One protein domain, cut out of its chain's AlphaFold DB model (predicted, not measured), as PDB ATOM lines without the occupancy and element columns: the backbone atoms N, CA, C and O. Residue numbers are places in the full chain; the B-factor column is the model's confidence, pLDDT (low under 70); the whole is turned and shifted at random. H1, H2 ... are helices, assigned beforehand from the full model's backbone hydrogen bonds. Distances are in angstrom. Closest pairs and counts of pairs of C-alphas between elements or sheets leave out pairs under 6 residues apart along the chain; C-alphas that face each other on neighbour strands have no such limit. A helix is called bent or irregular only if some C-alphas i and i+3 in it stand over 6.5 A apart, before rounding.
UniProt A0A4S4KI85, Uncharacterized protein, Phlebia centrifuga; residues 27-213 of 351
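What this domain is: This is residues 27 to 213 of the 351 residues of an uncharacterized protein of Phlebia centrifuga (UniProt A0A4S4KI85). Five long helices stand side by side in an up-and-down bundle, each running against the one before: H2 and H6 make the middle, H1 covers both along one side, and on the other side H3 packs on H2 and H5 on H6. Short H4 sits at one end, near H3. The 187 printed residues hold six named helices, H1 to H6 in order, and no named strand: all helix. The whole is only just compact, close to loose, with a radius of gyration of the C-alphas of 19.2 A, and elongated, 64 by 35 by 24 A.

How they stand to each other: Start with H1, residues 31 to 59, which touches H2, residues 64 to 89, as a hairpin at a shallow tilt of 13 degrees; their closest C-alphas, Met 47 and Pro 78, are 4.9 A apart. H2 forms another hairpin with H3, residues 91 to 119, closest at C-alphas 87 and 94, 4.6 A. H4, residues 124 to 131, is close to H3 but not clearly touching, C-alphas 119 and 130 being 6.5 A apart. H5, residues 135 to 161, and H6, residues 173 to 199, form a hairpin, closest at C-alphas 138 and 199, 5.1 A. H6 is the hub: it also touches H1 (C-alphas 46 and 190, 4.5 A), H2 (84 and 182, 4.9 A) and, with residues 175 to 179 alone, H3 (91 and 175, 6.8 A). Every O i to N i+4 pair is within hydrogen-bond range in H1 and H4, but 18 of 22 in H2, 20 of 25 in H3, 21 of 23 in H5 and 22 of 23 in H6.

Where its parts are: Find C-alpha 31 at (69.745, 78.861, 10.150); from there H1 runs 42.0 A. H2 spans 37.3 A, H3 40.9 A, H5 39.2 A and H6 36.9 A, ending at C-alpha 199, (46.858, 68.659, -14.933). H3 is irregular: C-alphas 92 and 95 are 8.0 A apart.

The domain as a whole: The farthest C-alphas, Ile 27 and Val 125, are 65.9 A apart. The printed part has no cut; the H5 to H6 link is long, 11 residues. Look for pLDDT under 70 at residues 27 to 31, 120 to 136, 167 to 171 and 210.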
ATOM      1  N   ILE A  27      82.826  75.050  10.863       60.19
ATOM      2  CA  ILE A  27      81.676  75.393  10.016       60.19
ATOM      3  C   ILE A  27      80.486  75.697  10.929       60.19
ATOM      4  O   ILE A  27      79.833  74.788  11.444       60.19
ATOM      5  N   VAL A  28      80.176  76.978  11.119       61.50
ATOM      6  CA  VAL A  28      79.020  77.407  11.919       61.50
ATOM      7  C   VAL A  28      77.808  77.551  10.998       61.50
ATOM      8  O   VAL A  28      77.610  78.575  10.343       61.50
ATOM      9  N   PHE A  29      76.970  76.512  10.926       57.94
ATOM     10  CA  PHE A  29      75.725  76.555  10.155       57.94
ATOM     11  C   PHE A  29      74.689  77.452  10.834       57.94
ATOM     12  O   PHE A  29      73.966  77.036  11.738       57.94
ATOM     13  N   GLN A  30      74.580  78.692  10.366       68.62
ATOM     14  CA  GLN A  30      73.474  79.562  10.748       68.62
ATOM     15  C   GLN A  30      72.194  79.160  10.005       68.62
ATOM     16  O   GLN A  30      72.226  78.757   8.840       68.62
ATOM     17  N   ALA A  31      71.043  79.296  10.673       69.56
ATOM     18  CA  ALA A  31      69.745  78.861  10.150       69.56
ATOM     19  C   ALA A  31      69.403  79.461   8.769       69.56
ATOM     20  O   ALA A  31      68.765  78.804   7.950       69.56
ATOM     21  N   HIS A  32      69.879  80.673   8.471       73.12
ATOM     22  CA  HIS A  32      69.645  81.317   7.178       73.12
ATOM     23  C   HIS A  32      70.456  80.689   6.027       73.12
ATOM     24  O   HIS A  32      69.954  80.624   4.908       73.12
ATOM     25  N   HIS A  33      71.655  80.148   6.284       78.88
ATOM     26  CA  HIS A  33      72.431  79.415   5.272       78.88
ATOM     27  C   HIS A  33      71.772  78.081   4.912       78.88
ATOM     28  O   HIS A  33      71.712  77.703   3.743       78.88
ATOM     29  N   VAL A  34      71.224  77.390   5.916       83.81
ATOM     30  CA  VAL A  34      70.415  76.184   5.697       83.81
ATOM     31  C   VAL A  34      69.170  76.538   4.875       83.81
ATOM     32  O   VAL A  34      68.837  75.836   3.922       83.81
ATOM     33  N   GLY A  35      68.536  77.678   5.172       85.38
ATOM     34  CA  GLY A  35      67.430  78.220   4.385       85.38
ATOM     35  C   GLY A  35      67.786  78.494   2.919       85.38
ATOM     36  O   GLY A  35      67.017  78.116   2.033       85.38
ATOM     37  N   TRP A  36      68.961  79.066   2.631       87.62
ATOM     38  CA  TRP A  36      69.447  79.268   1.255       87.62
ATOM     39  C   TRP A  36      69.593  77.958   0.490       87.62
ATOM     40  O   TRP A  36      69.173  77.868  -0.661       87.62
ATOM     41  N   LEU A  37      70.156  76.931   1.131       90.25
ATOM     42  CA  LEU A  37      70.339  75.631   0.496       90.25
ATOM     43  C   LEU A  37      68.988  74.971   0.191       90.25
ATOM     44  O   LEU A  37      68.766  74.517  -0.928       90.25
ATOM     45  N   ILE A  38      68.070  74.958   1.162       91.00
ATOM     46  CA  ILE A  38      66.754  74.319   1.018       91.00
ATOM     47  C   ILE A  38      65.928  75.011  -0.073       91.00
ATOM     48  O   ILE A  38      65.452  74.350  -1.000       91.00
ATOM     49  N   THR A  39      65.795  76.339  -0.002       91.69
ATOM     50  CA  THR A  39      65.065  77.118  -1.018       91.69
ATOM     51  C   THR A  39      65.722  76.983  -2.391       91.69
ATOM     52  O   THR A  39      65.035  76.735  -3.383       91.69
ATOM     53  N   GLY A  40      67.055  77.034  -2.466       93.56
ATOM     54  CA  GLY A  40      67.818  76.792  -3.691       93.56
ATOM     55  C   GLY A  40      67.532  75.418  -4.311       93.56
ATOM     56  O   GLY A  40      67.272  75.312  -5.507       93.56
ATOM     57  N   CYS A  41      67.494  74.350  -3.513       95.00
ATOM     58  CA  CYS A  41      67.173  73.012  -4.009       95.00
ATOM     59  C   CYS A  41      65.733  72.913  -4.540       95.00
ATOM     60  O   CYS A  41      65.521  72.408  -5.646       95.00
ATOM     61  N   PHE A  42      64.741  73.411  -3.795       94.75
ATOM     62  CA  PHE A  42      63.338  73.366  -4.227       94.75
ATOM     63  C   PHE A  42      63.094  74.184  -5.495       94.75
ATOM     64  O   PHE A  42      62.391  73.734  -6.406       94.75
ATOM     65  N   THR A  43      63.733  75.347  -5.599       94.81
ATOM     66  CA  THR A  43      63.617  76.219  -6.773       94.81
ATOM     67  C   THR A  43      64.220  75.571  -8.009       94.81
ATOM     68  O   THR A  43      63.574  75.561  -9.056       94.81
ATOM     69  N   LEU A  44      65.383  74.921  -7.892       95.75
ATOM     70  CA  LEU A  44      65.988  74.159  -8.985       95.75
ATOM     71  C   LEU A  44      65.086  73.014  -9.462       95.75
ATOM     72  O   LEU A  44      64.865  72.873 -10.667       95.75
ATOM     73  N   ILE A  45      64.519  72.223  -8.545       95.69
ATOM     74  CA  ILE A  45      63.620  71.108  -8.895       95.69
ATOM     75  C   ILE A  45      62.370  71.625  -9.615       95.69
ATOM     76  O   ILE A  45      61.994  71.108 -10.675       95.69
ATOM     77  N   SER A  46      61.739  72.660  -9.059       94.44
ATOM     78  CA  SER A  46      60.544  73.286  -9.625       94.44
ATOM     79  C   SER A  46      60.817  73.865 -11.019       94.44
ATOM     80  O   SER A  46      60.051  73.644 -11.967       94.44
ATOM     81  N   MET A  47      61.967  74.524 -11.175       94.81
ATOM     82  CA  MET A  47      62.423  75.115 -12.424       94.81
ATOM     83  C   MET A  47      62.658  74.045 -13.497       94.81
ATOM     84  O   MET A  47      62.067  74.122 -14.576       94.81
ATOM     85  N   ILE A  48      63.445  73.007 -13.199       95.69
ATOM     86  CA  ILE A  48      63.733  71.906 -14.136       95.69
ATOM     87  C   ILE A  48      62.435  71.235 -14.596       95.69
ATOM     88  O   ILE A  48      62.227  71.026 -15.796       95.69
ATOM     89  N   THR A  49      61.539  70.942 -13.655       94.44
ATOM     90  CA  THR A  49      60.266  70.271 -13.929       94.44
ATOM     91  C   THR A  49      59.368  71.113 -14.839       94.44
ATOM     92  O   THR A  49      58.840  70.618 -15.842       94.44
ATOM     93  N   SER A  50      59.249  72.409 -14.545       93.88
ATOM     94  CA  SER A  50      58.417  73.341 -15.312       93.88
ATOM     95  C   SER A  50      58.981  73.599 -16.710       93.88
ATOM     96  O   SER A  50      58.246  73.527 -17.699       93.88
ATOM     97  N   PHE A  51      60.296  73.813 -16.834       92.75
ATOM     98  CA  PHE A  51      60.951  73.981 -18.134       92.75
ATOM     99  C   PHE A  51      60.860  72.719 -18.992       92.75
ATOM    100  O   PHE A  51      60.629  72.817 -20.202       92.75
ATOM    101  N   TRP A  52      60.987  71.533 -18.394       93.81
ATOM    102  CA  TRP A  52      60.792  70.272 -19.105       93.81
ATOM    103  C   TRP A  52      59.373  70.162 -19.675       93.81
ATOM    104  O   TRP A  52      59.209  69.861 -20.864       93.81
ATOM    105  N   LEU A  53      58.353  70.460 -18.865       91.75
ATOM    106  CA  LEU A  53      56.953  70.400 -19.280       91.75
ATOM    107  C   LEU A  53      56.635  71.440 -20.364       91.75
ATOM    108  O   LEU A  53      56.018  71.106 -21.379       91.75
ATOM    109  N   MET A  54      57.122  72.672 -20.207       91.38
ATOM    110  CA  MET A  54      56.992  73.726 -21.215       91.38
ATOM    111  C   MET A  54      57.646  73.312 -22.537       91.38
ATOM    112  O   MET A  54      57.032  73.409 -23.599       91.38
ATOM    113  N   ASN A  55      58.864  72.771 -22.491       89.94
ATOM    114  CA  ASN A  55      59.567  72.302 -23.681       89.94
ATOM    115  C   ASN A  55      58.796  71.176 -24.398       89.94
ATOM    116  O   ASN A  55      58.786  71.121 -25.628       89.94
ATOM    117  N   LYS A  56      58.107  70.296 -23.661       89.12
ATOM    118  CA  LYS A  56      57.234  69.271 -24.254       89.12
ATOM    119  C   LYS A  56      56.032  69.881 -24.978       89.12
ATOM    120  O   LYS A  56      55.754  69.471 -26.101       89.12
ATOM    121  N   HIS A  57      55.371  70.887 -24.405       87.44
ATOM    122  CA  HIS A  57      54.278  71.603 -25.084       87.44
ATOM    123  C   HIS A  57      54.752  72.348 -26.340       87.44
ATOM    124  O   HIS A  57      54.089  72.301 -27.372       87.44
ATOM    125  N   LEU A  58      55.939  72.959 -26.301       86.25
ATOM    126  CA  LEU A  58      56.517  73.691 -27.440       86.25
ATOM    127  C   LEU A  58      57.039  72.790 -28.569       86.25
ATOM    128  O   LEU A  58      57.175  73.242 -29.708       86.25
ATOM    129  N   GLN A  59      57.368  71.530 -28.269       84.69
ATOM    130  CA  GLN A  59      57.761  70.536 -29.276       84.69
ATOM    131  C   GLN A  59      56.591  70.126 -30.171       84.69
ATOM    132  O   GLN A  59      56.797  69.865 -31.357       84.69
ATOM    133  N   TRP A  60      55.388  70.081 -29.600       81.12
ATOM    134  CA  TRP A  60      54.158  69.690 -30.280       81.12
ATOM    135  C   TRP A  60      53.145  70.831 -30.247       81.12
ATOM    136  O   TRP A  60      52.061  70.694 -29.682       81.12
ATOM    137  N   TYR A  61      53.518  71.974 -30.828       78.56
ATOM    138  CA  TYR A  61      52.701  73.187 -30.832       78.56
ATOM    139  C   TYR A  61      51.619  73.135 -31.932       78.56
ATOM    140  O   TYR A  61      51.699  73.844 -32.937       78.56
ATOM    141  N   THR A  62      50.652  72.226 -31.772       73.62
ATOM    142  CA  THR A  62      49.554  71.957 -32.718       73.62
ATOM    143  C   THR A  62      48.390  72.924 -32.531       73.62
ATOM    144  O   THR A  62      48.044  73.659 -33.455       73.62
ATOM    145  N   ASN A  63      47.813  72.976 -31.327       74.56
ATOM    146  CA  ASN A  63      46.742  73.907 -30.988       74.56
ATOM    147  C   ASN A  63      47.328  75.158 -30.326       74.56
ATOM    148  O   ASN A  63      47.392  75.280 -29.100       74.56
ATOM    149  N   LYS A  64      47.757  76.106 -31.166       77.88
ATOM    150  CA  LYS A  64      48.449  77.326 -30.728       77.88
ATOM    151  C   LYS A  64      47.634  78.156 -29.731       77.88
ATOM    152  O   LYS A  64      48.238  78.761 -28.849       77.88
ATOM    153  N   LYS A  65      46.299  78.173 -29.858       73.56
ATOM    154  CA  LYS A  65      45.390  78.956 -29.002       73.56
ATOM    155  C   LYS A  65      45.418  78.430 -27.562       73.56
ATOM    156  O   LYS A  65      45.834  79.147 -26.659       73.56
ATOM    157  N   GLU A  66      45.088  77.153 -27.361       79.00
ATOM    158  CA  GLU A  66      45.101  76.519 -26.032       79.00
ATOM    159  C   GLU A  66      46.506  76.471 -25.422       79.00
ATOM    160  O   GLU A  66      46.720  76.857 -24.271       79.00
ATOM    161  N   GLN A  67      47.490  76.004 -26.198       82.06
ATOM    162  CA  GLN A  67      48.835  75.753 -25.685       82.06
ATOM    163  C   GLN A  67      49.566  77.043 -25.311       82.06
ATOM    164  O   GLN A  67      50.393  77.023 -24.407       82.06
ATOM    165  N   ARG A  68      49.250  78.176 -25.951       84.62
ATOM    166  CA  ARG A  68      49.777  79.491 -25.560       84.62
ATOM    167  C   ARG A  68      49.364  79.872 -24.141       84.62
ATOM    168  O   ARG A  68      50.226  80.255 -23.354       84.62
ATOM    169  N   TYR A  69      48.080  79.742 -23.804       85.88
ATOM    170  CA  TYR A  69      47.596  80.030 -22.451       85.88
ATOM    171  C   TYR A  69      48.179  79.050 -21.431       85.88
ATOM    172  O   TYR A  69      48.658  79.476 -20.385       85.88
ATOM    173  N   ILE A  70      48.247  77.757 -21.776       87.06
ATOM    174  CA  ILE A  70      48.872  76.734 -20.924       87.06
ATOM    175  C   ILE A  70      50.346  77.062 -20.653       87.06
ATOM    176  O   ILE A  70      50.772  77.013 -19.508       87.06
ATOM    177  N   VAL A  71      51.130  77.436 -21.670       89.00
ATOM    178  CA  VAL A  71      52.555  77.780 -21.499       89.00
ATOM    179  C   VAL A  71      52.745  78.986 -20.574       89.00
ATOM    180  O   VAL A  71      53.673  78.984 -19.770       89.00
ATOM    181  N   ARG A  72      51.856  79.983 -20.626       88.00
ATOM    182  CA  ARG A  72      51.893  81.140 -19.711       88.00
ATOM    183  C   ARG A  72      51.573  80.751 -18.275       88.00
ATOM    184  O   ARG A  72      52.293  81.148 -17.371       88.00
ATOM    185  N   ILE A  73      50.552  79.920 -18.074       88.19
ATOM    186  CA  ILE A  73      50.223  79.366 -16.754       88.19
ATOM    187  C   ILE A  73      51.406  78.553 -16.206       88.19
ATOM    188  O   ILE A  73      51.760  78.678 -15.039       88.19
ATOM    189  N   LEU A  74      52.067  77.756 -17.052       90.19
ATOM    190  CA  LEU A  74      53.237  76.974 -16.653       90.19
ATOM    191  C   LEU A  74      54.460  77.834 -16.303       90.19
ATOM    192  O   LEU A  74      55.292  77.373 -15.527       90.19
ATOM    193  N   LEU A  75      54.581  79.055 -16.842       90.06
ATOM    194  CA  LEU A  75      55.669  79.977 -16.493       90.06
ATOM    195  C   LEU A  75      55.481  80.601 -15.095       90.06
ATOM    196  O   LEU A  75      56.462  81.035 -14.495       90.06
ATOM    197  N   MET A  76      54.273  80.576 -14.526       88.69
ATOM    198  CA  MET A  76      54.025  81.053 -13.158       88.69
ATOM    199  C   MET A  76      54.949  80.377 -12.142       88.69
ATOM    200  O   MET A  76      55.637  81.050 -11.390       88.69
ATOM    201  N   VAL A  77      55.020  79.048 -12.170       91.00
ATOM    202  CA  VAL A  77      55.782  78.253 -11.199       91.00
ATOM    203  C   VAL A  77      57.279  78.615 -11.148       91.00
ATOM    204  O   VAL A  77      57.766  78.928 -10.063       91.00
ATOM    205  N   PRO A  78      58.035  78.626 -12.266       91.94
ATOM    206  CA  PRO A  78      59.445  79.008 -12.233       91.94
ATOM    207  C   PRO A  78      59.651  80.494 -11.909       91.94
ATOM    208  O   PRO A  78      60.637  80.825 -11.258       91.94
ATOM    209  N   LEU A  79      58.741  81.383 -12.325       92.00
ATOM    210  CA  LEU A  79      58.820  82.805 -11.986       92.00
ATOM    211  C   LEU A  79      58.647  83.019 -10.476       92.00
ATOM    212  O   LEU A  79      59.452  83.721  -9.872       92.00
ATOM    213  N   TYR A  80      57.659  82.364  -9.867       90.69
ATOM    214  CA  TYR A  80      57.405  82.436  -8.430       90.69
ATOM    215  C   TYR A  80      58.579  81.835  -7.659       90.69
ATOM    216  O   TYR A  80      59.140  82.510  -6.810       90.69
ATOM    217  N   ALA A  81      59.058  80.643  -8.032       92.00
ATOM    218  CA  ALA A  81      60.217  80.030  -7.385       92.00
ATOM    219  C   ALA A  81      61.455  80.954  -7.387       92.00
ATOM    220  O   ALA A  81      62.068  81.171  -6.343       92.00
ATOM    221  N   VAL A  82      61.809  81.542  -8.536       92.88
ATOM    222  CA  VAL A  82      62.972  82.442  -8.638       92.88
ATOM    223  C   VAL A  82      62.772  83.720  -7.826       92.88
ATOM    224  O   VAL A  82      63.699  84.148  -7.141       92.88
ATOM    225  N   ILE A  83      61.582  84.323  -7.874       91.88
ATOM    226  CA  ILE A  83      61.289  85.545  -7.119       91.88
ATOM    227  C   ILE A  83      61.291  85.273  -5.612       91.88
ATOM    228  O   ILE A  83      61.883  86.053  -4.872       91.88
ATOM    229  N   SER A  84      60.708  84.167  -5.146       90.38
ATOM    230  CA  SER A  84      60.717  83.791  -3.728       90.38
ATOM    231  C   SER A  84      62.135  83.507  -3.239       90.38
ATOM    232  O   SER A  84      62.518  83.971  -2.168       90.38
ATOM    233  N   PHE A  85      62.963  82.835  -4.046       91.19
ATOM    234  CA  PHE A  85      64.382  82.650  -3.733       91.19
ATOM    235  C   PHE A  85      65.137  83.980  -3.656       91.19
ATOM    236  O   PHE A  85      65.864  84.230  -2.697       91.19
ATOM    237  N   ALA A  86      64.931  84.863  -4.636       89.25
ATOM    238  CA  ALA A  86      65.544  86.186  -4.657       89.25
ATOM    239  C   ALA A  86      65.077  87.056  -3.479       89.25
ATOM    240  O   ALA A  86      65.890  87.763  -2.895       89.25
ATOM    241  N   SER A  87      63.803  86.967  -3.090       87.12
ATOM    242  CA  SER A  87      63.235  87.650  -1.921       87.12
ATOM    243  C   SER A  87      63.869  87.156  -0.616       87.12
ATOM    244  O   SER A  87      64.160  87.955   0.272       87.12
ATOM    245  N   TYR A  88      64.161  85.853  -0.526       84.88
ATOM    246  CA  TYR A  88      64.849  85.257   0.620       84.88
ATOM    247  C   TYR A  88      66.332  85.669   0.700       84.88
ATOM    248  O   TYR A  88      66.849  85.899   1.793       84.88
ATOM    249  N   LEU A  89      67.027  85.780  -0.440       83.94
ATOM    250  CA  LEU A  89      68.421  86.246  -0.496       83.94
ATOM    251  C   LEU A  89      68.548  87.753  -0.236       83.94
ATOM    252  O   LEU A  89      69.448  88.185   0.479       83.94
ATOM    253  N   PHE A  90      67.656  88.550  -0.823       82.81
ATOM    254  CA  PHE A  90      67.699  90.010  -0.806       82.81
ATOM    255  C   PHE A  90      66.496  90.583  -0.053       82.81
ATOM    256  O   PHE A  90      65.675  91.299  -0.631       82.81
ATOM    257  N   TRP A  91      66.409  90.321   1.256       73.19
ATOM    258  CA  TRP A  91      65.297  90.803   2.093       73.19
ATOM    259  C   TRP A  91      65.104  92.328   2.006       73.19
ATOM    260  O   TRP A  91      63.969  92.803   1.966       73.19
ATOM    261  N   ASN A  92      66.199  93.090   1.875       73.38
ATOM    262  CA  ASN A  92      66.194  94.553   1.730       73.38
ATOM    263  C   ASN A  92      65.500  95.047   0.441       73.38
ATOM    264  O   ASN A  92      65.029  96.184   0.398       73.38
ATOM    265  N   HIS A  93      65.414  94.209  -0.596       75.00
ATOM    266  CA  HIS A  93      64.768  94.509  -1.880       75.00
ATOM    267  C   HIS A  93      63.593  93.561  -2.177       75.00
ATOM    268  O   HIS A  93      63.199  93.393  -3.330       75.00
ATOM    269  N   SER A  94      63.001  92.959  -1.147       79.06
ATOM    270  CA  SER A  94      61.881  92.021  -1.284       79.06
ATOM    271  C   SER A  94      60.605  92.678  -1.825       79.06
ATOM    272  O   SER A  94      59.931  92.105  -2.677       79.06
ATOM    273  N   THR A  95      60.285  93.910  -1.416       80.81
ATOM    274  CA  THR A  95      59.064  94.620  -1.843       80.81
ATOM    275  C   THR A  95      58.923  94.765  -3.369       80.81
ATOM    276  O   THR A  95      57.874  94.387  -3.893       80.81
ATOM    277  N   PRO A  96      59.927  95.258  -4.130       86.00
ATOM    278  CA  PRO A  96      59.809  95.338  -5.588       86.00
ATOM    279  C   PRO A  96      59.751  93.960  -6.266       86.00
ATOM    280  O   PRO A  96      59.098  93.818  -7.299       86.00
ATOM    281  N   LEU A  97      60.397  92.942  -5.690       86.31
ATOM    282  CA  LEU A  97      60.356  91.569  -6.199       86.31
ATOM    283  C   LEU A  97      58.955  90.958  -6.055       86.31
ATOM    284  O   LEU A  97      58.427  90.392  -7.011       86.31
ATOM    285  N   LEU A  98      58.327  91.134  -4.891       85.00
ATOM    286  CA  LEU A  98      56.955  90.694  -4.633       85.00
ATOM    287  C   LEU A  98      55.951  91.430  -5.528       85.00
ATOM    288  O   LEU A  98      55.075  90.796  -6.107       85.00
ATOM    289  N   LEU A  99      56.137  92.736  -5.744       88.69
ATOM    290  CA  LEU A  99      55.283  93.500  -6.655       88.69
ATOM    291  C   LEU A  99      55.335  92.948  -8.088       88.69
ATOM    292  O   LEU A  99      54.301  92.809  -8.736       88.69
ATOM    293  N   LEU A 100      56.527  92.594  -8.584       88.06
ATOM    294  CA  LEU A 100      56.686  91.992  -9.912       88.06
ATOM    295  C   LEU A 100      55.919  90.665 -10.032       88.06
ATOM    296  O   LEU A 100      55.284  90.410 -11.058       88.06
ATOM    297  N   ARG A 101      55.972  89.832  -8.986       87.44
ATOM    298  CA  ARG A 101      55.219  88.573  -8.906       87.44
ATOM    299  C   ARG A 101      53.715  88.834  -8.971       87.44
ATOM    300  O   ARG A 101      53.043  88.252  -9.820       87.44
ATOM    301  N   ASP A 102      53.215  89.744  -8.144       86.50
ATOM    302  CA  ASP A 102      51.785  90.060  -8.065       86.50
ATOM    303  C   ASP A 102      51.272  90.665  -9.392       86.50
ATOM    304  O   ASP A 102      50.172  90.356  -9.856       86.50
ATOM    305  N   CYS A 103      52.096  91.452 -10.097       87.94
ATOM    306  CA  CYS A 103      51.784  91.913 -11.454       87.94
ATOM    307  C   CYS A 103      51.672  90.757 -12.463       87.94
ATOM    308  O   CYS A 103      50.806  90.775 -13.345       87.94
ATOM    309  N   TYR A 104      52.542  89.749 -12.360       87.81
ATOM    310  CA  TYR A 104      52.486  88.583 -13.239       87.81
ATOM    311  C   TYR A 104      51.224  87.747 -12.998       87.81
ATOM    312  O   TYR A 104      50.636  87.229 -13.953       87.81
ATOM    313  N   GLU A 105      50.753  87.682 -11.752       85.19
ATOM    314  CA  GLU A 105      49.522  86.983 -11.380       85.19
ATOM    315  C   GLU A 105      48.315  87.447 -12.203       85.19
ATOM    316  O   GLU A 105      47.574  86.625 -12.746       85.19
ATOM    317  N   SER A 106      48.170  88.760 -12.405       85.62
ATOM    318  CA  SER A 106      47.107  89.339 -13.241       85.62
ATOM    319  C   SER A 106      47.119  88.783 -14.671       85.62
ATOM    320  O   SER A 106      46.080  88.462 -15.263       85.62
ATOM    321  N   THR A 107      48.316  88.591 -15.224       84.50
ATOM    322  CA  THR A 107      48.476  88.042 -16.571       84.50
ATOM    323  C   THR A 107      48.099  86.560 -16.625       84.50
ATOM    324  O   THR A 107      47.474  86.113 -17.592       84.50
ATOM    325  N   VAL A 108      48.429  85.798 -15.579       85.38
ATOM    326  CA  VAL A 108      48.048  84.383 -15.447       85.38
ATOM    327  C   VAL A 108      46.538  84.236 -15.286       85.38
ATOM    328  O   VAL A 108      45.942  83.411 -15.976       85.38
ATOM    329  N   LEU A 109      45.904  85.065 -14.452       84.19
ATOM    330  CA  LEU A 109      44.449  85.088 -14.270       84.19
ATOM    331  C   LEU A 109      43.722  85.403 -15.579       84.19
ATOM    332  O   LEU A 109      42.745  84.740 -15.921       84.19
ATOM    333  N   THR A 110      44.243  86.353 -16.354       83.62
ATOM    334  CA  THR A 110      43.710  86.680 -17.681       83.62
ATOM    335  C   THR A 110      43.830  85.487 -18.632       83.62
ATOM    336  O   THR A 110      42.852  85.079 -19.257       83.62
ATOM    337  N   ALA A 111      45.016  84.875 -18.723       83.31
ATOM    338  CA  ALA A 111      45.238  83.697 -19.563       83.31
ATOM    339  C   ALA A 111      44.345  82.514 -19.149       83.31
ATOM    340  O   ALA A 111      43.836  81.789 -20.003       83.31
ATOM    341  N   PHE A 112      44.135  82.338 -17.846       82.88
ATOM    342  CA  PHE A 112      43.234  81.342 -17.288       82.88
ATOM    343  C   PHE A 112      41.775  81.611 -17.653       82.88
ATOM    344  O   PHE A 112      41.076  80.691 -18.071       82.88
ATOM    345  N   PHE A 113      41.327  82.862 -17.546       82.12
ATOM    346  CA  PHE A 113      39.979  83.263 -17.924       82.12
ATOM    347  C   PHE A 113      39.708  82.998 -19.409       82.12
ATOM    348  O   PHE A 113      38.713  82.360 -19.740       82.12
ATOM    349  N   TYR A 114      40.627  83.374 -20.304       77.81
ATOM    350  CA  TYR A 114      40.496  83.061 -21.732       77.81
ATOM    351  C   TYR A 114      40.532  81.559 -22.019       77.81
ATOM    352  O   TYR A 114      39.790  81.083 -22.876       77.81
ATOM    353  N   LEU A 115      41.350  80.789 -21.294       79.56
ATOM    354  CA  LEU A 115      41.344  79.332 -21.403       79.56
ATOM    355  C   LEU A 115      39.996  78.745 -20.957       79.56
ATOM    356  O   LEU A 115      39.503  77.809 -21.581       79.56
ATOM    357  N   LEU A 116      39.391  79.300 -19.904       78.12
ATOM    358  CA  LEU A 116      38.065  78.908 -19.445       78.12
ATOM    359  C   LEU A 116      37.002  79.258 -20.485       78.12
ATOM    360  O   LEU A 116      36.212  78.383 -20.802       78.12
ATOM    361  N   LEU A 117      37.019  80.460 -21.067       74.81
ATOM    362  CA  LEU A 117      36.107  80.840 -22.155       74.81
ATOM    363  C   LEU A 117      36.245  79.924 -23.375       74.81
ATOM    364  O   LEU A 117      35.244  79.512 -23.950       74.81
ATOM    365  N   LEU A 118      37.476  79.552 -23.735       71.25
ATOM    366  CA  LEU A 118      37.733  78.610 -24.824       71.25
ATOM    367  C   LEU A 118      37.181  77.210 -24.514       71.25
ATOM    368  O   LEU A 118      36.726  76.509 -25.412       71.25
ATOM    369  N   TYR A 119      37.199  76.801 -23.243       70.25
ATOM    370  CA  TYR A 119      36.583  75.550 -22.798       70.25
ATOM    371  C   TYR A 119      35.063  75.643 -22.621       70.25
ATOM    372  O   TYR A 119      34.380  74.629 -22.735       70.25
ATOM    373  N   LEU A 120      34.535  76.841 -22.379       69.38
ATOM    374  CA  LEU A 120      33.113  77.159 -22.273       69.38
ATOM    375  C   LEU A 120      32.520  77.546 -23.640       69.38
ATOM    376  O   LEU A 120      31.635  78.397 -23.705       69.38
ATOM    377  N   SER A 121      33.030  76.933 -24.720       61.41
ATOM    378  CA  SER A 121      32.556  77.144 -26.093       61.41
ATOM    379  C   SER A 121      31.018  77.097 -26.139       61.41
ATOM    380  O   SER A 121      30.427  76.220 -25.499       61.41
ATOM    381  N   PRO A 122      30.355  78.014 -26.873       55.28
ATOM    382  CA  PRO A 122      28.896  78.053 -26.987       55.28
ATOM    383  C   PRO A 122      28.311  76.824 -27.697       55.28
ATOM    384  O   PRO A 122      27.097  76.640 -27.691       55.28
ATOM    385  N   ASP A 123      29.152  75.984 -28.309       56.66
ATOM    386  CA  ASP A 123      28.725  74.742 -28.942       56.66
ATOM    387  C   ASP A 123      28.572  73.612 -27.897       56.66
ATOM    388  O   ASP A 123      29.577  73.125 -27.362       56.66
ATOM    389  N   PRO A 124      27.342  73.133 -27.619       55.06
ATOM    390  CA  PRO A 124      27.101  72.070 -26.643       55.06
ATOM    391  C   PRO A 124      27.781  70.738 -27.014       55.06
ATOM    392  O   PRO A 124      28.048  69.915 -26.133       55.06
ATOM    393  N   VAL A 125      28.101  70.509 -28.296       57.44
ATOM    394  CA  VAL A 125      28.792  69.293 -28.757       57.44
ATOM    395  C   VAL A 125      30.283  69.350 -28.417       57.44
ATOM    396  O   VAL A 125      30.820  68.396 -27.846       57.44
ATOM    397  N   GLU A 126      30.947  70.476 -28.692       62.50
ATOM    398  CA  GLU A 126      32.341  70.697 -28.280       62.50
ATOM    399  C   GLU A 126      32.471  70.721 -26.756       62.50
ATOM    400  O   GLU A 126      33.389  70.119 -26.194       62.50
ATOM    401  N   GLN A 127      31.509  71.343 -26.076       63.78
ATOM    402  CA  GLN A 127      31.469  71.415 -24.626       63.78
ATOM    403  C   GLN A 127      31.460  70.010 -23.993       63.78
ATOM    404  O   GLN A 127      32.238  69.733 -23.076       63.78
ATOM    405  N   LYS A 128      30.651  69.078 -24.520       60.00
ATOM    406  CA  LYS A 128      30.589  67.684 -24.041       60.00
ATOM    407  C   LYS A 128      31.908  66.928 -24.257       60.00
ATOM    408  O   LYS A 128      32.347  66.185 -23.373       60.00
ATOM    409  N   GLU A 129      32.572  67.144 -25.392       65.44
ATOM    410  CA  GLU A 129      33.900  66.584 -25.687       65.44
ATOM    411  C   GLU A 129      34.991  67.141 -24.754       65.44
ATOM    412  O   GLU A 129      35.899  66.412 -24.335       65.44
ATOM    413  N   ILE A 130      34.896  68.418 -24.376       64.88
ATOM    414  CA  ILE A 130      35.829  69.086 -23.461       64.88
ATOM    415  C   ILE A 130      35.599  68.637 -22.012       64.88
ATOM    416  O   ILE A 130      36.567  68.299 -21.325       64.88
ATOM    417  N   PHE A 131      34.348  68.536 -21.550       63.25
ATOM    418  CA  PHE A 131      34.024  68.038 -20.206       63.25
ATOM    419  C   PHE A 131      34.493  66.598 -19.981       63.25
ATOM    420  O   PHE A 131      34.984  66.271 -18.895       63.25
ATOM    421  N   ARG A 132      34.469  65.756 -21.024       61.88
ATOM    422  CA  ARG A 132      35.018  64.392 -20.964       61.88
ATOM    423  C   ARG A 132      36.531  64.370 -20.682       61.88
ATOM    424  O   ARG A 132      37.035  63.395 -20.129       61.88
ATOM    425  N   LYS A 133      37.263  65.455 -20.972       61.41
ATOM    426  CA  LYS A 133      38.719  65.596 -20.751       61.41
ATOM    427  C   LYS A 133      39.110  66.118 -19.352       61.41
ATOM    428  O   LYS A 133      40.252  66.534 -19.167       61.41
ATOM    429  N   LYS A 134      38.207  66.073 -18.357       65.50
ATOM    430  CA  LYS A 134      38.431  66.503 -16.953       65.50
ATOM    431  C   LYS A 134      38.964  67.948 -16.813       65.50
ATOM    432  O   LYS A 134      40.021  68.158 -16.210       65.50
ATOM    433  N   PRO A 135      38.245  68.969 -17.315       67.12
ATOM    434  CA  PRO A 135      38.690  70.363 -17.243       67.12
ATOM    435  C   PRO A 135      38.793  70.868 -15.796       67.12
ATOM    436  O   PRO A 135      39.675  71.664 -15.493       67.12
ATOM    437  N   LEU A 136      37.977  70.337 -14.879       68.38
ATOM    438  CA  LEU A 136      37.963  70.745 -13.471       68.38
ATOM    439  C   LEU A 136      39.313  70.546 -12.774       68.38
ATOM    440  O   LEU A 136      39.698  71.386 -11.972       68.38
ATOM    441  N   LEU A 137      40.075  69.500 -13.120       70.50
ATOM    442  CA  LEU A 137      41.407  69.297 -12.541       70.50
ATOM    443  C   LEU A 137      42.370  70.424 -12.942       70.50
ATOM    444  O   LEU A 137      43.179  70.853 -12.129       70.50
ATOM    445  N   LYS A 138      42.256  70.928 -14.178       75.25
ATOM    446  CA  LYS A 138      43.048  72.066 -14.666       75.25
ATOM    447  C   LYS A 138      42.649  73.366 -13.963       75.25
ATOM    448  O   LYS A 138      43.521  74.164 -13.641       75.25
ATOM    449  N   LEU A 139      41.351  73.562 -13.714       73.19
ATOM    450  CA  LEU A 139      40.837  74.749 -13.021       73.19
ATOM    451  C   LEU A 139      41.223  74.762 -11.538       73.19
ATOM    452  O   LEU A 139      41.697  75.778 -11.032       73.19
ATOM    453  N   VAL A 140      41.066  73.624 -10.858       77.88
ATOM    454  CA  VAL A 140      41.455  73.465  -9.453       77.88
ATOM    455  C   VAL A 140      42.964  73.610  -9.300       77.88
ATOM    456  O   VAL A 140      43.386  74.273  -8.366       77.88
ATOM    457  N   ALA A 141      43.770  73.081 -10.228       76.38
ATOM    458  CA  ALA A 141      45.225  73.233 -10.193       76.38
ATOM    459  C   ALA A 141      45.663  74.704 -10.131       76.38
ATOM    460  O   ALA A 141      46.467  75.061  -9.281       76.38
ATOM    461  N   ILE A 142      45.098  75.560 -10.988       70.88
ATOM    462  CA  ILE A 142      45.478  76.979 -11.067       70.88
ATOM    463  C   ILE A 142      44.938  77.760  -9.870       70.88
ATOM    464  O   ILE A 142      45.663  78.532  -9.250       70.88
ATOM    465  N   LYS A 143      43.665  77.545  -9.519       76.31
ATOM    466  CA  LYS A 143      43.038  78.256  -8.402       76.31
ATOM    467  C   LYS A 143      43.650  77.862  -7.057       76.31
ATOM    468  O   LYS A 143      43.763  78.714  -6.184       76.31
ATOM    469  N   ALA A 144      44.049  76.601  -6.895       77.12
ATOM    470  CA  ALA A 144      44.678  76.119  -5.671       77.12
ATOM    471  C   ALA A 144      45.994  76.843  -5.383       77.12
ATOM    472  O   ALA A 144      46.229  77.163  -4.228       77.12
ATOM    473  N   VAL A 145      46.798  77.151  -6.408       79.25
ATOM    474  CA  VAL A 145      48.060  77.886  -6.235       79.25
ATOM    475  C   VAL A 145      47.802  79.259  -5.615       79.25
ATOM    476  O   VAL A 145      48.281  79.532  -4.524       79.25
ATOM    477  N   VAL A 146      46.980  80.084  -6.270       78.50
ATOM    478  CA  VAL A 146      46.683  81.460  -5.826       78.50
ATOM    479  C   VAL A 146      46.003  81.482  -4.455       78.50
ATOM    480  O   VAL A 146      46.277  82.328  -3.607       78.50
ATOM    481  N   PHE A 147      45.092  80.536  -4.222       82.31
ATOM    482  CA  PHE A 147      44.358  80.467  -2.967       82.31
ATOM    483  C   PHE A 147      45.267  80.059  -1.805       82.31
ATOM    484  O   PHE A 147      45.178  80.644  -0.729       82.31
ATOM    485  N   LEU A 148      46.153  79.085  -2.018       82.12
ATOM    486  CA  LEU A 148      47.065  78.606  -0.985       82.12
ATOM    487  C   LEU A 148      48.074  79.695  -0.597       82.12
ATOM    488  O   LEU A 148      48.203  79.985   0.591       82.12
ATOM    489  N   THR A 149      48.670  80.387  -1.576       81.56
ATOM    490  CA  THR A 149      49.613  81.488  -1.315       81.56
ATOM    491  C   THR A 149      48.948  82.656  -0.581       81.56
ATOM    492  O   THR A 149      49.545  83.249   0.317       81.56
ATOM    493  N   PHE A 150      47.684  82.961  -0.896       84.44
ATOM    494  CA  PHE A 150      46.904  83.980  -0.186       84.44
ATOM    495  C   PHE A 150      46.639  83.607   1.283       84.44
ATOM    496  O   PHE A 150      46.877  84.412   2.190       84.44
ATOM    497  N   TRP A 151      46.149  82.388   1.538       86.25
ATOM    498  CA  TRP A 151      45.853  81.936   2.901       86.25
ATOM    499  C   TRP A 151      47.109  81.756   3.741       86.25
ATOM    500  O   TRP A 151      47.073  82.037   4.937       86.25
ATOM    501  N   GLN A 152      48.226  81.361   3.132       84.75
ATOM    502  CA  GLN A 152      49.519  81.371   3.802       84.75
ATOM    503  C   GLN A 152      49.937  82.773   4.216       84.75
ATOM    504  O   GLN A 152      50.255  82.979   5.383       84.75
ATOM    505  N   ALA A 153      49.889  83.746   3.301       84.56
ATOM    506  CA  ALA A 153      50.252  85.123   3.625       84.56
ATOM    507  C   ALA A 153      49.376  85.678   4.765       84.56
ATOM    508  O   ALA A 153      49.881  86.279   5.716       84.56
ATOM    509  N   THR A 154      48.070  85.401   4.719       86.94
ATOM    510  CA  THR A 154      47.123  85.804   5.769       86.94
ATOM    511  C   THR A 154      47.416  85.092   7.090       86.94
ATOM    512  O   THR A 154      47.452  85.733   8.135       86.94
ATOM    513  N   GLY A 155      47.688  83.786   7.061       85.44
ATOM    514  CA  GLY A 155      48.049  83.003   8.242       85.44
ATOM    515  C   GLY A 155      49.321  83.510   8.923       85.44
ATOM    516  O   GLY A 155      49.331  83.679  10.140       85.44
ATOM    517  N   LEU A 156      50.367  83.829   8.155       84.50
ATOM    518  CA  LEU A 156      51.607  84.408   8.688       84.50
ATOM    519  C   LEU A 156      51.383  85.801   9.281       84.50
ATOM    520  O   LEU A 156      51.885  86.097  10.362       84.50
ATOM    521  N   SER A 157      50.556  86.615   8.627       83.00
ATOM    522  CA  SER A 157      50.183  87.944   9.126       83.00
ATOM    523  C   SER A 157      49.369  87.865  10.424       83.00
ATOM    524  O   SER A 157      49.516  88.695  11.316       83.00
ATOM    525  N   LEU A 158      48.525  86.840  10.576       85.50
ATOM    526  CA  LEU A 158      47.797  86.597  11.819       85.50
ATOM    527  C   LEU A 158      48.728  86.123  12.939       85.50
ATOM    528  O   LEU A 158      48.585  86.562  14.076       85.50
ATOM    529  N   LEU A 159      49.705  85.265  12.644       80.38
ATOM    530  CA  LEU A 159      50.664  84.788  13.646       80.38
ATOM    531  C   LEU A 159      51.517  85.919  14.234       80.38
ATOM    532  O   LEU A 159      51.849  85.875  15.422       80.38
ATOM    533  N   THR A 160      51.831  86.951  13.448       76.56
ATOM    534  CA  THR A 160      52.492  88.154  13.974       76.56
ATOM    535  C   THR A 160      51.543  89.032  14.767       76.56
ATOM    536  O   THR A 160      51.926  89.516  15.829       76.56
ATOM    537  N   MET A 161      50.285  89.156  14.336       77.81
ATOM    538  CA  MET A 161      49.249  89.855  15.100       77.81
ATOM    539  C   MET A 161      49.016  89.223  16.484       77.81
ATOM    540  O   MET A 161      48.848  89.941  17.466       77.81
ATOM    541  N   PHE A 162      49.055  87.891  16.588       82.31
ATOM    542  CA  PHE A 162      48.944  87.165  17.860       82.31
ATOM    543  C   PHE A 162      50.240  87.166  18.694       82.31
ATOM    544  O   PHE A 162      50.274  86.570  19.769       82.31
ATOM    545  N   GLY A 163      51.311  87.819  18.227       70.81
ATOM    546  CA  GLY A 163      52.573  87.946  18.961       70.81
ATOM    547  C   GLY A 163      53.366  86.642  19.096       70.81
ATOM    548  O   GLY A 163      54.247  86.542  19.953       70.81
ATOM    549  N   VAL A 164      53.063  85.631  18.269       76.31
ATOM    550  CA  VAL A 164      53.797  84.353  18.245       76.31
ATOM    551  C   VAL A 164      55.203  84.559  17.678       76.31
ATOM    552  O   VAL A 164      56.168  83.986  18.182       76.31
ATOM    553  N   VAL A 165      55.333  85.418  16.665       70.12
ATOM    554  CA  VAL A 165      56.624  85.831  16.102       70.12
ATOM    555  C   VAL A 165      57.067  87.104  16.808       70.12
ATOM    556  O   VAL A 165      56.423  88.145  16.697       70.12
ATOM    557  N   LYS A 166      58.166  87.012  17.555       70.94
ATOM    558  CA  LYS A 166      58.747  88.145  18.278       70.94
ATOM    559  C   LYS A 166      59.852  88.784  17.451       70.94
ATOM    560  O   LYS A 166      60.614  88.079  16.787       70.94
ATOM    561  N   ASP A 167      59.978  90.100  17.563       68.88
ATOM    562  CA  ASP A 167      61.140  90.813  17.045       68.88
ATOM    563  C   ASP A 167      62.405  90.306  17.743       68.88
ATOM    564  O   ASP A 167      62.480  90.231  18.974       68.88
ATOM    565  N   THR A 168      63.406  89.940  16.951       66.19
ATOM    566  CA  THR A 168      64.724  89.543  17.453       66.19
ATOM    567  C   THR A 168      65.704  90.709  17.299       66.19
ATOM    568  O   THR A 168      65.482  91.580  16.458       66.19
ATOM    569  N   PRO A 169      66.829  90.733  18.044       56.94
ATOM    570  CA  PRO A 169      67.824  91.808  17.946       56.94
ATOM    571  C   PRO A 169      68.390  92.031  16.532       56.94
ATOM    572  O   PRO A 169      68.927  93.098  16.253       56.94
ATOM    573  N   TYR A 170      68.268  91.033  15.648       56.12
ATOM    574  CA  TYR A 170      68.830  91.029  14.296       56.12
ATOM    575  C   TYR A 170      67.770  90.973  13.180       56.12
ATOM    576  O   TYR A 170      68.112  91.163  12.018       56.12
ATOM    577  N   MET A 171      66.494  90.709  13.488       63.06
ATOM    578  CA  MET A 171      65.413  90.625  12.496       63.06
ATOM    579  C   MET A 171      64.065  91.066  13.077       63.06
ATOM    580  O   MET A 171      63.620  90.539  14.100       63.06
ATOM    581  N   THR A 172      63.394  91.974  12.365       70.81
ATOM    582  CA  THR A 172      61.985  92.348  12.565       70.81
ATOM    583  C   THR A 172      61.056  91.183  12.212       70.81
ATOM    584  O   THR A 172      61.358  90.413  11.294       70.81
ATOM    585  N   ALA A 173      59.904  91.085  12.877       70.94
ATOM    586  CA  ALA A 173      58.873  90.080  12.614       70.94
ATOM    587  C   ALA A 173      58.446  90.029  11.133       70.94
ATOM    588  O   ALA A 173      58.246  88.946  10.585       70.94
ATOM    589  N   ASP A 174      58.410  91.177  10.452       73.69
ATOM    590  CA  ASP A 174      58.085  91.263   9.023       73.69
ATOM    591  C   ASP A 174      59.122  90.560   8.135       73.69
ATOM    592  O   ASP A 174      58.767  89.823   7.217       73.69
ATOM    593  N   ASN A 175      60.414  90.713   8.435       76.31
ATOM    594  CA  ASN A 175      61.479  90.042   7.685       76.31
ATOM    595  C   ASN A 175      61.449  88.525   7.917       76.31
ATOM    596  O   ASN A 175      61.698  87.749   6.994       76.31
ATOM    597  N   ILE A 176      61.094  88.102   9.134       78.25
ATOM    598  CA  ILE A 176      60.904  86.688   9.476       78.25
ATOM    599  C   ILE A 176      59.716  86.112   8.694       78.25
ATOM    600  O   ILE A 176      59.839  85.032   8.116       78.25
ATOM    601  N   ASN A 177      58.603  86.845   8.596       82.44
ATOM    602  CA  ASN A 177      57.451  86.456   7.781       82.44
ATOM    603  C   ASN A 177      57.794  86.331   6.300       82.44
ATOM    604  O   ASN A 177      57.388  85.361   5.667       82.44
ATOM    605  N   ILE A 178      58.535  87.293   5.746       81.56
ATOM    606  CA  ILE A 178      58.963  87.264   4.341       81.56
ATOM    607  C   ILE A 178      59.833  86.028   4.089       81.56
ATOM    608  O   ILE A 178      59.600  85.298   3.126       81.56
ATOM    609  N   GLY A 179      60.790  85.747   4.980       83.00
ATOM    610  CA  GLY A 179      61.651  84.571   4.876       83.00
ATOM    611  C   GLY A 179      60.882  83.252   4.996       83.00
ATOM    612  O   GLY A 179      61.084  82.339   4.194       83.00
ATOM    613  N   LEU A 180      59.974  83.144   5.967       85.50
ATOM    614  CA  LEU A 180      59.180  81.935   6.187       85.50
ATOM    615  C   LEU A 180      58.144  81.717   5.074       85.50
ATOM    616  O   LEU A 180      57.955  80.589   4.622       85.50
ATOM    617  N   GLY A 181      57.543  82.797   4.576       88.31
ATOM    618  CA  GLY A 181      56.672  82.784   3.406       88.31
ATOM    619  C   GLY A 181      57.410  82.319   2.154       88.31
ATOM    620  O   GLY A 181      56.941  81.407   1.483       88.31
ATOM    621  N   ALA A 182      58.604  82.851   1.883       88.75
ATOM    622  CA  ALA A 182      59.418  82.420   0.747       88.75
ATOM    623  C   ALA A 182      59.851  80.944   0.851       88.75
ATOM    624  O   ALA A 182      59.843  80.219  -0.147       88.75
ATOM    625  N   LEU A 183      60.187  80.460   2.053       90.06
ATOM    626  CA  LEU A 183      60.481  79.043   2.298       90.06
ATOM    627  C   LEU A 183      59.288  78.144   1.952       90.06
ATOM    628  O   LEU A 183      59.443  77.184   1.195       90.06
ATOM    629  N   LEU A 184      58.105  78.470   2.471       90.38
ATOM    630  CA  LEU A 184      56.886  77.716   2.194       90.38
ATOM    631  C   LEU A 184      56.492  77.785   0.711       90.38
ATOM    632  O   LEU A 184      56.190  76.755   0.111       90.38
ATOM    633  N   GLU A 185      56.591  78.960   0.091       89.81
ATOM    634  CA  GLU A 185      56.249  79.168  -1.318       89.81
ATOM    635  C   GLU A 185      57.147  78.333  -2.241       89.81
ATOM    636  O   GLU A 185      56.650  77.663  -3.143       89.81
ATOM    637  N   THR A 186      58.463  78.280  -1.997       92.56
ATOM    638  CA  THR A 186      59.367  77.446  -2.817       92.56
ATOM    639  C   THR A 186      59.057  75.950  -2.710       92.56
ATOM    640  O   THR A 186      59.114  75.237  -3.719       92.56
ATOM    641  N   PHE A 187      58.669  75.474  -1.524       92.00
ATOM    642  CA  PHE A 187      58.216  74.098  -1.322       92.00
ATOM    643  C   PHE A 187      56.901  73.816  -2.064       92.00
ATOM    644  O   PHE A 187      56.778  72.809  -2.767       92.00
ATOM    645  N   GLU A 188      55.930  74.720  -1.983       91.19
ATOM    646  CA  GLU A 188      54.657  74.576  -2.686       91.19
ATOM    647  C   GLU A 188      54.817  74.627  -4.202       91.19
ATOM    648  O   GLU A 188      54.256  73.787  -4.909       91.19
ATOM    649  N   MET A 189      55.642  75.541  -4.720       91.44
ATOM    650  CA  MET A 189      55.950  75.623  -6.149       91.44
ATOM    651  C   MET A 189      56.583  74.330  -6.674       91.44
ATOM    652  O   MET A 189      56.358  73.959  -7.827       91.44
ATOM    653  N   MET A 190      57.352  73.607  -5.856       93.88
ATOM    654  CA  MET A 190      57.851  72.276  -6.212       93.88
ATOM    655  C   MET A 190      56.701  71.262  -6.332       93.88
ATOM    656  O   MET A 190      56.613  70.557  -7.340       93.88
ATOM    657  N   LEU A 191      55.791  71.202  -5.353       92.19
ATOM    658  CA  LEU A 191      54.633  70.299  -5.397       92.19
ATOM    659  C   LEU A 191      53.711  70.606  -6.587       92.19
ATOM    660  O   LEU A 191      53.288  69.697  -7.312       92.19
ATOM    661  N   PHE A 192      53.442  71.886  -6.838       89.94
ATOM    662  CA  PHE A 192      52.616  72.324  -7.957       89.94
ATOM    663  C   PHE A 192      53.272  72.073  -9.313       89.94
ATOM    664  O   PHE A 192      52.563  71.736 -10.261       89.94
ATOM    665  N   ALA A 193      54.605  72.136  -9.423       91.19
ATOM    666  CA  ALA A 193      55.303  71.745 -10.647       91.19
ATOM    667  C   ALA A 193      54.966  70.296 -11.043       91.19
ATOM    668  O   ALA A 193      54.648  70.024 -12.203       91.19
ATOM    669  N   PHE A 194      54.950  69.372 -10.076       91.75
ATOM    670  CA  PHE A 194      54.549  67.984 -10.316       91.75
ATOM    671  C   PHE A 194      53.055  67.850 -10.618       91.75
ATOM    672  O   PHE A 194      52.664  67.121 -11.537       91.75
ATOM    673  N   LEU A 195      52.205  68.589  -9.901       89.56
ATOM    674  CA  LEU A 195      50.764  68.619 -10.153       89.56
ATOM    675  C   LEU A 195      50.455  69.099 -11.582       89.56
ATOM    676  O   LEU A 195      49.614  68.507 -12.267       89.56
ATOM    677  N   HIS A 196      51.180  70.102 -12.076       88.81
ATOM    678  CA  HIS A 196      51.036  70.636 -13.428       88.81
ATOM    679  C   HIS A 196      51.379  69.628 -14.525       88.81
ATOM    680  O   HIS A 196      50.738  69.662 -15.575       88.81
ATOM    681  N   ILE A 197      52.284  68.671 -14.289       88.88
ATOM    682  CA  ILE A 197      52.517  67.568 -15.239       88.88
ATOM    683  C   ILE A 197      51.226  66.775 -15.457       88.88
ATOM    684  O   ILE A 197      50.877  66.445 -16.595       88.88
ATOM    685  N   LYS A 198      50.505  66.476 -14.371       85.38
ATOM    686  CA  LYS A 198      49.259  65.702 -14.417       85.38
ATOM    687  C   LYS A 198      48.110  66.536 -14.982       85.38
ATOM    688  O   LYS A 198      47.405  66.062 -15.873       85.38
ATOM    689  N   ALA A 199      47.940  67.771 -14.510       84.25
ATOM    690  CA  ALA A 199      46.858  68.659 -14.933       84.25
ATOM    691  C   ALA A 199      46.999  69.101 -16.405       84.25
ATOM    692  O   ALA A 199      46.045  69.011 -17.181       84.25
ATOM    693  N   PHE A 200      48.201  69.504 -16.824       83.00
ATOM    694  CA  PHE A 200      48.511  69.993 -18.172       83.00
ATOM    695  C   PHE A 200      49.350  68.985 -18.955       83.00
ATOM    696  O   PHE A 200      50.438  69.282 -19.450       83.00
ATOM    697  N   THR A 201      48.822  67.769 -19.095       85.75
ATOM    698  CA  THR A 201      49.491  66.706 -19.852       85.75
ATOM    699  C   THR A 201      49.647  67.092 -21.332       85.75
ATOM    700  O   THR A 201      48.678  67.434 -22.006       85.75
ATOM    701  N   TYR A 202      50.864  66.963 -21.869       81.44
ATOM    702  CA  TYR A 202      51.191  67.262 -23.273       81.44
ATOM    703  C   TYR A 202      50.795  66.154 -24.267       81.44
ATOM    704  O   TYR A 202      50.779  66.381 -25.475       81.44
ATOM    705  N   LYS A 203      50.518  64.934 -23.781       82.25
ATOM    706  CA  LYS A 203      50.264  63.735 -24.604       82.25
ATOM    707  C   LYS A 203      49.204  63.933 -25.705       82.25
ATOM    708  O   LYS A 203      49.469  63.463 -26.807       82.25
ATOM    709  N   PRO A 204      48.072  64.635 -25.476       79.44
ATOM    710  CA  PRO A 204      47.049  64.836 -26.507       79.44
ATOM    711  C   PRO A 204      47.526  65.641 -27.720       79.44
ATOM    712  O   PRO A 204      46.949  65.521 -28.792       79.44
ATOM    713  N   TYR A 205      48.573  66.453 -27.566       75.44
ATOM    714  CA  TYR A 205      49.075  67.318 -28.635       75.44
ATOM    715  C   TYR A 205      50.140  66.637 -29.505       75.44
ATOM    716  O   TYR A 205      50.548  67.191 -30.527       75.44
ATOM    717  N   ARG A 206      50.591  65.432 -29.125       78.44
ATOM    718  CA  ARG A 206      51.653  64.691 -29.810       78.44
ATOM    719  C   ARG A 206      51.169  64.172 -31.165       78.44
ATOM    720  O   ARG A 206      50.535  63.127 -31.242       78.44
ATOM    721  N   THR A 207      51.559  64.863 -32.232       73.31
ATOM    722  CA  THR A 207      51.307  64.461 -33.625       73.31
ATOM    723  C   THR A 207      52.637  64.182 -34.345       73.31
ATOM    724  O   THR A 207      53.292  65.095 -34.843       73.31
ATOM    725  N   PRO A 208      53.136  62.932 -34.354       71.81
ATOM    726  CA  PRO A 208      54.267  62.575 -35.214       71.81
ATOM    727  C   PRO A 208      53.850  62.653 -36.701       71.81
ATOM    728  O   PRO A 208      52.704  62.315 -36.994       71.81
ATOM    729  N   PRO A 209      54.722  63.068 -37.649       70.06
ATOM    730  CA  PRO A 209      56.154  63.384 -37.518       70.06
ATOM    731  C   PRO A 209      56.492  64.885 -37.349       70.06
ATOM    732  O   PRO A 209      57.654  65.222 -37.113       70.06
ATOM    733  N   TYR A 210      55.520  65.794 -37.461       67.62
ATOM    734  CA  TYR A 210      55.771  67.237 -37.527       67.62
ATOM    735  C   TYR A 210      56.186  67.823 -36.164       67.62
ATOM    736  O   TYR A 210      55.459  67.738 -35.176       67.62
ATOM    737  N   ARG A 211      57.372  68.447 -36.098       71.31
ATOM    738  CA  ARG A 211      57.879  69.150 -34.903       71.31
ATOM    739  C   ARG A 211      58.067  70.633 -35.185       71.31
ATOM    740  O   ARG A 211      58.624  71.016 -36.210       71.31
ATOM    741  N   THR A 212      57.664  71.473 -34.239       76.19
ATOM    742  CA  THR A 212      57.795  72.931 -34.340       76.19
ATOM    743  C   THR A 212      59.145  73.431 -33.818       76.19
ATOM    744  O   THR A 212      59.735  72.862 -32.895       76.19
ATOM    745  N   ARG A 213      59.652  74.537 -34.385       79.38
ATOM    746  CA  ARG A 213      60.891  75.184 -33.915       79.38
ATOM    747  C   ARG A 213      60.649  75.832 -32.547       79.38
ATOM    748  O   ARG A 213      59.956  76.845 -32.459       79.38
TER     749      ARG A 213